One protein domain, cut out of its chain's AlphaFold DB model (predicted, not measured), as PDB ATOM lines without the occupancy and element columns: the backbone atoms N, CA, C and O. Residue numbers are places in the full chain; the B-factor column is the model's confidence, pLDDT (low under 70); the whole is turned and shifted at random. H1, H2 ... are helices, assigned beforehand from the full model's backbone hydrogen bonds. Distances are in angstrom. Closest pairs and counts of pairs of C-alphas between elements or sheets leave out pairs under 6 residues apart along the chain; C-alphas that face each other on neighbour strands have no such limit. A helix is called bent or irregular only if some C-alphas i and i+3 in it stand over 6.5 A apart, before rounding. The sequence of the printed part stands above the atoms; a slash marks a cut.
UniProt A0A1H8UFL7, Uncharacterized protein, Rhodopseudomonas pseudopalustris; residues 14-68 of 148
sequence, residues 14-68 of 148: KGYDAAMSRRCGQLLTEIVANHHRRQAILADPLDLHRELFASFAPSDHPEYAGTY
ATOM      1  N   LYS A  14      30.501  -6.472  27.760       92.62
ATOM      2  CA  LYS A  14      31.302  -6.454  26.530       92.62
ATOM      3  C   LYS A  14      31.764  -7.866  26.158       92.62
ATOM      4  O   LYS A  14      32.433  -8.535  26.939       92.62
ATOM      5  N   GLY A  15      31.456  -8.285  24.931       92.88
ATOM      6  CA  GLY A  15      31.834  -9.602  24.412       92.88
ATOM      7  C   GLY A  15      30.945 -10.754  24.889       92.88
ATOM      8  O   GLY A  15      31.294 -11.905  24.619       92.88
ATOM      9  N   TYR A  16      29.816 -10.464  25.551       92.38
ATOM     10  CA  TYR A  16      28.857 -11.465  26.024       92.38
ATOM     11  C   TYR A  16      28.447 -12.438  24.917       92.38
ATOM     12  O   TYR A  16      28.659 -13.638  25.069       92.38
ATOM     13  N   ASP A  17      27.960 -11.936  23.775       93.62
ATOM     14  CA  ASP A  17      27.464 -12.800  22.697       93.62
ATOM     15  C   ASP A  17      28.542 -13.751  22.174       93.62
ATOM     16  O   ASP A  17      28.282 -14.935  21.965       93.62
ATOM     17  N   ALA A  18      29.778 -13.270  22.017       95.50
ATOM     18  CA  ALA A  18      30.885 -14.093  21.534       95.50
ATOM     19  C   ALA A  18      31.278 -15.175  22.555       95.50
ATOM     20  O   ALA A  18      31.510 -16.332  22.190       95.50
ATOM     21  N   ALA A  19      31.338 -14.814  23.839       95.25
ATOM     22  CA  ALA A  19      31.647 -15.744  24.918       95.25
ATOM     23  C   ALA A  19      30.541 -16.801  25.091       95.25
ATOM     24  O   ALA A  19      30.849 -17.995  25.145       95.25
ATOM     25  N   MET A  20      29.275 -16.375  25.099       94.19
ATOM     26  CA  MET A  20      28.109 -17.247  25.219       94.19
ATOM     27  C   MET A  20      27.976 -18.171  24.007       94.19
ATOM     28  O   MET A  20      27.854 -19.379  24.185       94.19
ATOM     29  N   SER A  21      28.116 -17.659  22.779       94.81
ATOM     30  CA  SER A  21      28.077 -18.487  21.561       94.81
ATOM     31  C   SER A  21      29.119 -19.605  21.605       94.81
ATOM     32  O   SER A  21      28.807 -20.769  21.350       94.81
ATOM     33  N   ARG A  22      30.358 -19.276  21.995       96.81
ATOM     34  CA  ARG A  22      31.438 -20.262  22.105       96.81
ATOM     35  C   ARG A  22      31.131 -21.317  23.167       96.81
ATOM     36  O   ARG A  22      31.259 -22.510  22.884       96.81
ATOM     37  N   ARG A  23      30.730 -20.900  24.375       95.88
ATOM     38  CA  ARG A  23      30.447 -21.842  25.467       95.88
ATOM     39  C   ARG A  23      29.236 -22.714  25.147       95.88
ATOM     40  O   ARG A  23      29.316 -23.918  25.370       95.88
ATOM     41  N   CYS A  24      28.174 -22.156  24.569       94.56
ATOM     42  CA  CYS A  24      26.996 -22.908  24.138       94.56
ATOM     43  C   CYS A  24      27.322 -23.927  23.037       94.56
ATOM     44  O   CYS A  24      26.821 -25.046  23.091       94.56
ATOM     45  N   GLY A  25      28.202 -23.601  22.082       95.50
ATOM     46  CA  GLY A  25      28.659 -24.569  21.075       95.50
ATOM     47  C   GLY A  25      29.425 -25.753  21.684       95.50
ATOM     48  O   GLY A  25      29.200 -26.911  21.323       95.50
ATOM     49  N   GLN A  26      30.289 -25.480  22.666       96.81
ATOM     50  CA  GLN A  26      30.969 -26.526  23.438       96.81
ATOM     51  C   GLN A  26      29.970 -27.361  24.248       96.81
ATOM     52  O   GLN A  26      30.013 -28.587  24.196       96.81
ATOM     53  N   LEU A  27      29.025 -26.703  24.924       94.75
ATOM     54  CA  LEU A  27      28.002 -27.359  25.729       94.75
ATOM     55  C   LEU A  27      27.152 -28.283  24.864       94.75
ATOM     56  O   LEU A  27      26.905 -29.409  25.272       94.75
ATOM     57  N   LEU A  28      26.750 -27.847  23.667       94.38
ATOM     58  CA  LEU A  28      26.006 -28.674  22.720       94.38
ATOM     59  C   LEU A  28      26.771 -29.964  22.392       94.38
ATOM     60  O   LEU A  28      26.205 -31.054  22.439       94.38
ATOM     61  N   THR A  29      28.071 -29.847  22.119       96.31
ATOM     62  CA  THR A  29      28.937 -31.004  21.853       96.31
ATOM     63  C   THR A  29      28.999 -31.942  23.064       96.31
ATOM     64  O   THR A  29      28.814 -33.151  22.924       96.31
ATOM     65  N   GLU A  30      29.195 -31.389  24.267       95.06
ATOM     66  CA  GLU A  30      29.241 -32.143  25.526       95.06
ATOM     67  C   GLU A  30      27.927 -32.871  25.801       95.06
ATOM     68  O   GLU A  30      27.935 -34.064  26.091       95.06
ATOM     69  N   ILE A  31      26.791 -32.175  25.711       93.31
ATOM     70  CA  ILE A  31      25.492 -32.761  26.024       93.31
ATOM     71  C   ILE A  31      25.084 -33.777  24.972       93.31
ATOM     72  O   ILE A  31      24.426 -34.735  25.336       93.31
ATOM     73  N   VAL A  32      25.480 -33.660  23.704       93.00
ATOM     74  CA  VAL A  32      25.226 -34.718  22.709       93.00
ATOM     75  C   VAL A  32      26.029 -35.976  23.051       93.00
ATOM     76  O   VAL A  32      25.464 -37.072  23.105       93.00
ATOM     77  N   ALA A  33      27.318 -35.821  23.363       95.38
ATOM     78  CA  ALA A  33      28.225 -36.940  23.612       95.38
ATOM     79  C   ALA A  33      28.058 -37.596  24.997       95.38
ATOM     80  O   ALA A  33      28.303 -38.791  25.149       95.38
ATOM     81  N   ASN A  34      27.643 -36.842  26.018       95.25
ATOM     82  CA  ASN A  34      27.666 -37.282  27.411       95.25
ATOM     83  C   ASN A  34      26.257 -37.326  28.020       95.25
ATOM     84  O   ASN A  34      25.687 -36.312  28.430       95.25
ATOM     85  N   HIS A  35      25.713 -38.541  28.139       91.31
ATOM     86  CA  HIS A  35      24.410 -38.772  28.763       91.31
ATOM     87  C   HIS A  35      24.363 -38.327  30.230       91.31
ATOM     88  O   HIS A  35      23.393 -37.697  30.644       91.31
ATOM     89  N   HIS A  36      25.410 -38.602  31.011       92.50
ATOM     90  CA  HIS A  36      25.461 -38.215  32.422       92.50
ATOM     91  C   HIS A  36      25.416 -36.690  32.584       92.50
ATOM     92  O   HIS A  36      24.712 -36.175  33.447       92.50
ATOM     93  N   ARG A  37      26.108 -35.952  31.708       92.44
ATOM     94  CA  ARG A  37      26.062 -34.485  31.693       92.44
ATOM     95  C   ARG A  37      24.654 -33.962  31.405       92.44
ATOM     96  O   ARG A  37      24.213 -33.052  32.098       92.44
ATOM     97  N   ARG A  38      23.937 -34.554  30.440       90.50
ATOM     98  CA  ARG A  38      22.522 -34.219  30.182       90.50
ATOM     99  C   ARG A  38      21.654 -34.434  31.412       90.50
ATOM    100  O   ARG A  38      20.902 -33.541  31.781       90.50
ATOM    101  N   GLN A  39      21.775 -35.601  32.043       87.44
ATOM    102  CA  GLN A  39      20.980 -35.941  33.222       87.44
ATOM    103  C   GLN A  39      21.266 -35.001  34.392       87.44
ATOM    104  O   GLN A  39      20.331 -34.545  35.037       87.44
ATOM    105  N   ALA A  40      22.533 -34.647  34.621       90.19
ATOM    106  CA  ALA A  40      22.903 -33.693  35.661       90.19
ATOM    107  C   ALA A  40      22.237 -32.322  35.445       90.19
ATOM    108  O   ALA A  40      21.649 -31.787  36.375       90.19
ATOM    109  N   ILE A  41      22.251 -31.801  34.211       89.44
ATOM    110  CA  ILE A  41      21.617 -30.516  33.864       89.44
ATOM    111  C   ILE A  41      20.097 -30.560  34.069       89.44
ATOM    112  O   ILE A  41      19.509 -29.598  34.554       89.44
ATOM    113  N   LEU A  42      19.456 -31.667  33.684       84.06
ATOM    114  CA  LEU A  42      18.009 -31.843  33.845       84.06
ATOM    115  C   LEU A  42      17.604 -32.043  35.309       84.06
ATOM    116  O   LEU A  42      16.492 -31.685  35.687       84.06
ATOM    117  N   ALA A  43      18.484 -32.622  36.126       86.06
ATOM    118  CA  ALA A  43      18.249 -32.816  37.550       86.06
ATOM    119  C   ALA A  43      18.428 -31.516  38.347       86.06
ATOM    120  O   ALA A  43      17.616 -31.245  39.233       86.06
ATOM    121  N   ASP A  44      19.461 -30.734  38.026       87.88
ATOM    122  CA  ASP A  44      19.733 -29.431  38.628       87.88
ATOM    123  C   ASP A  44      20.380 -28.465  37.608       87.88
ATOM    124  O   ASP A  44      21.562 -28.593  37.268       87.88
ATOM    125  N   PRO A  45      19.634 -27.461  37.113       89.69
ATOM    126  CA  PRO A  45      20.146 -26.511  36.136       89.69
ATOM    127  C   PRO A  45      21.021 -25.408  36.755       89.69
ATOM    128  O   PRO A  45      21.637 -24.644  36.007       89.69
ATOM    129  N   LEU A  46      21.081 -25.279  38.088       91.12
ATOM    130  CA  LEU A  46      21.786 -24.174  38.745       91.12
ATOM    131  C   LEU A  46      23.290 -24.204  38.487       91.12
ATOM    132  O   LEU A  46      23.894 -23.150  38.291       91.12
ATOM    133  N   ASP A  47      23.885 -25.394  38.435       92.19
ATOM    134  CA  ASP A  47      25.310 -25.542  38.146       92.19
ATOM    135  C   ASP A  47      25.640 -25.116  36.717       92.19
ATOM    136  O   ASP A  47      26.616 -24.398  36.500       92.19
ATOM    137  N   LEU A  48      24.787 -25.472  35.750       93.81
ATOM    138  CA  LEU A  48      24.945 -24.999  34.378       93.81
ATOM    139  C   LEU A  48      24.775 -23.480  34.299       93.81
ATOM    140  O   LEU A  48      25.565 -22.803  33.646       93.81
ATOM    141  N   HIS A  49      23.775 -22.924  34.983       93.81
ATOM    142  CA  HIS A  49      23.590 -21.479  35.028       93.81
ATOM    143  C   HIS A  49      24.808 -20.779  35.650       93.81
ATOM    144  O   HIS A  49      25.279 -19.769  35.127       93.81
ATOM    145  N   ARG A  50      25.364 -21.306  36.746       94.75
ATOM    146  CA  ARG A  50      26.594 -20.772  37.341       94.75
ATOM    147  C   ARG A  50      27.729 -20.783  36.331       94.75
ATOM    148  O   ARG A  50      28.391 -19.773  36.141       94.75
ATOM    149  N   GLU A  51      27.922 -21.907  35.661       94.00
ATOM    150  CA  GLU A  51      28.988 -22.080  34.689       94.00
ATOM    151  C   GLU A  51      28.894 -21.101  33.510       94.00
ATOM    152  O   GLU A  51      29.898 -20.509  33.116       94.00
ATOM    153  N   LEU A  52      27.689 -20.897  32.969       94.06
ATOM    154  CA  LEU A  52      27.462 -19.985  31.848       94.06
ATOM    155  C   LEU A  52      27.617 -18.517  32.251       94.06
ATOM    156  O   LEU A  52      28.105 -17.713  31.455       94.06
ATOM    157  N   PHE A  53      27.205 -18.156  33.470       93.69
ATOM    158  CA  PHE A  53      27.030 -16.753  33.839       93.69
ATOM    159  C   PHE A  53      28.012 -16.207  34.882       93.69
ATOM    160  O   PHE A  53      28.089 -14.989  35.032       93.69
ATOM    161  N   ALA A  54      28.806 -17.043  35.561       94.12
ATOM    162  CA  ALA A  54      29.711 -16.600  36.630       94.12
ATOM    163  C   ALA A  54      30.689 -15.507  36.181       94.12
ATOM    164  O   ALA A  54      30.921 -14.556  36.917       94.12
ATOM    165  N   SER A  55      31.218 -15.598  34.956       93.12
ATOM    166  CA  SER A  55      32.154 -14.591  34.428       93.12
ATOM    167  C   SER A  55      31.522 -13.221  34.147       93.12
ATOM    168  O   SER A  55      32.243 -12.239  33.993       93.12
ATOM    169  N   PHE A  56      30.190 -13.151  34.084       92.50
ATOM    170  CA  PHE A  56      29.443 -11.913  33.867       92.50
ATOM    171  C   PHE A  56      28.840 -11.364  35.159       92.50
ATOM    172  O   PHE A  56      28.361 -10.232  35.160       92.50
ATOM    173  N   ALA A  57      28.808 -12.157  36.234       91.25
ATOM    174  CA  ALA A  57      28.249 -11.738  37.509       91.25
ATOM    175  C   ALA A  57      29.092 -10.605  38.121       91.25
ATOM    176  O   ALA A  57      30.320 -10.615  37.987       91.25
ATOM    177  N   PRO A  58      28.466  -9.627  38.801       90.19
ATOM    178  CA  PRO A  58      29.210  -8.631  39.557       90.19
ATOM    179  C   PRO A  58      30.103  -9.317  40.598       90.19
ATOM    180  O   PRO A  58      29.680 -10.264  41.259       90.19
ATOM    181  N   SER A  59      31.338  -8.844  40.759       90.31
ATOM    182  CA  SER A  59      32.314  -9.465  41.668       90.31
ATOM    183  C   SER A  59      31.888  -9.429  43.139       90.31
ATOM    184  O   SER A  59      32.314 -10.270  43.923       90.31
ATOM    185  N   ASP A  60      31.072  -8.445  43.512       91.06
ATOM    186  CA  ASP A  60      30.463  -8.283  44.833       91.06
ATOM    187  C   ASP A  60      29.136  -9.045  44.988       91.06
ATOM    188  O   ASP A  60      28.636  -9.158  46.106       91.06
ATOM    189  N   HIS A  61      28.603  -9.598  43.893       91.12
ATOM    190  CA  HIS A  61      27.382 -10.402  43.867       91.12
ATOM    191  C   HIS A  61      27.540 -11.693  43.042       91.12
ATOM    192  O   HIS A  61      26.785 -11.923  42.085       91.12
ATOM    193  N   PRO A  62      28.512 -12.565  43.378       92.50
ATOM    194  CA  PRO A  62      28.723 -13.819  42.656       92.50
ATOM    195  C   PRO A  62      27.508 -14.752  42.741       92.50
ATOM    196  O   PRO A  62      27.310 -15.586  41.857       92.50
ATOM    197  N   GLU A  63      26.658 -14.591  43.764       92.44
ATOM    198  CA  GLU A  63      25.432 -15.364  43.944       92.44
ATOM    199  C   GLU A  63      24.440 -15.194  42.792       92.44
ATOM    200  O   GLU A  63      23.555 -16.026  42.622       92.44
ATOM    201  N   TYR A  64      24.584 -14.159  41.965       90.62
ATOM    202  CA  TYR A  64      23.733 -13.963  40.797       90.62
ATOM    203  C   TYR A  64      23.839 -15.107  39.785       90.62
ATOM    204  O   TYR A  64      22.865 -15.427  39.102       90.62
ATOM    205  N   ALA A  65      24.984 -15.783  39.720       92.81
ATOM    206  CA  ALA A  65      25.161 -16.947  38.872       92.81
ATOM    207  C   ALA A  65      24.868 -18.246  39.646       92.81
ATOM    208  O   ALA A  65      25.656 -18.700  40.475       92.81
ATOM    209  N   GLY A  66      23.746 -18.892  39.318       92.94
ATOM    210  CA  GLY A  66      23.409 -20.224  39.834       92.94
ATOM    211  C   GLY A  66      22.726 -20.202  41.196       92.94
ATOM    212  O   GLY A  66      22.925 -21.118  41.993       92.94
ATOM    213  N   THR A  67      21.928 -19.165  41.448       93.44
ATOM    214  CA  THR A  67      21.041 -19.063  42.609       93.44
ATOM    215  C   THR A  67      19.671 -18.606  42.138       93.44
ATOM    216  O   THR A  67      19.562 -17.682  41.330       93.44
ATOM    217  N   TYR A  68      18.612 -19.223  42.654       91.12
ATOM    218  CA  TYR A  68      17.265 -18.760  42.357       91.12
ATOM    219  C   TYR A  68      16.979 -17.416  43.023       91.12
ATOM    220  O   TYR A  68      17.369 -17.141  44.162       91.12
TER     221      TYR A  68
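What this domain is: This is residues 14 to 68 of the 148 residues of an uncharacterized protein of Rhodopseudomonas pseudopalustris (UniProt A0A1H8UFL7). Three helices make a flat, loosely closed U: the long helix H1 forms one side, the short H2 turns the corner at its far end, and H3 runs back along H1 the opposite way, with few contacts between the two sides. After H3, residues 57 to 68 fold back as a chain with no named element, over the side of H3 that is turned away from H1. The printed part has 55 residues with three named helices, in the order H1, H2, H3, and no named strand; the class is all helix. It is only just loose, close to compact, with a radius of gyration of the C-alphas of 12.2 A, and the C-alphas span 35 by 25 by 11 A.

How they stand to each other: The longest helix is H1, residues 16 to 33. H2, residues 35 to 43, touches H1 only at the corner by their tight link of 1 residue, and H1 does so with residues 30 to 32 alone. Their closest C-alphas, those of Ile 31 and Arg 38, are 5.3 A apart. The two run opposite ways at a steep tilt of 60 degrees. H3, residues 46 to 56, only just touches H1, with 3 pairs of C-alphas within 8 A, and H1 does so with residues 16 to 23 alone. The closest C-alphas of H1 and H3 are those of Met 20 and Leu 52, 7.2 A apart. H1 and H3 run opposite ways at a shallow tilt of 27 degrees, with their centres 12.4 A apart. H2 and H3 are close but not clearly touching: their closest C-alphas, those of Ile 41 and Leu 48, are 6.5 A apart. Their lines are about perpendicular, at 87 degrees. In H1 and H2 every O i to N i+4 pair is within hydrogen-bond range; in H3 5 of 7 are.

Where its parts are: H1, Tyr 16 to Ala 33, measures 25.6 A from first to last C-alpha, and begins with C-alpha 16 at (28.857, -11.465, 26.024). H2, His 35 to Ala 43, measures 12.3 A and begins with C-alpha 35 at (24.410, -38.772, 28.763). H3, Leu 46 to Phe 56, measures 15.3 A and ends with C-alpha 56 at (29.443, -11.913, 33.867). H3 is irregular: C-alphas 52 and 55 are 7.6 A apart, and its line is a rough one.

The domain as a whole: The two C-alphas farthest apart, those of Ala 33 and Asp 60, are 35.7 A apart. The first and last printed C-alphas, those of Lys 14 and Tyr 68, are 24.5 A apart. The printed part has no cut. The links H1 to H2 and H2 to H3 are tight, the second with 2 residues. The C-alphas of residues 57 to 68 lie 9 to 19 A from the mean of the C-alphas. The mean pLDDT of the printed part is 92.7, and no printed residue is under 70.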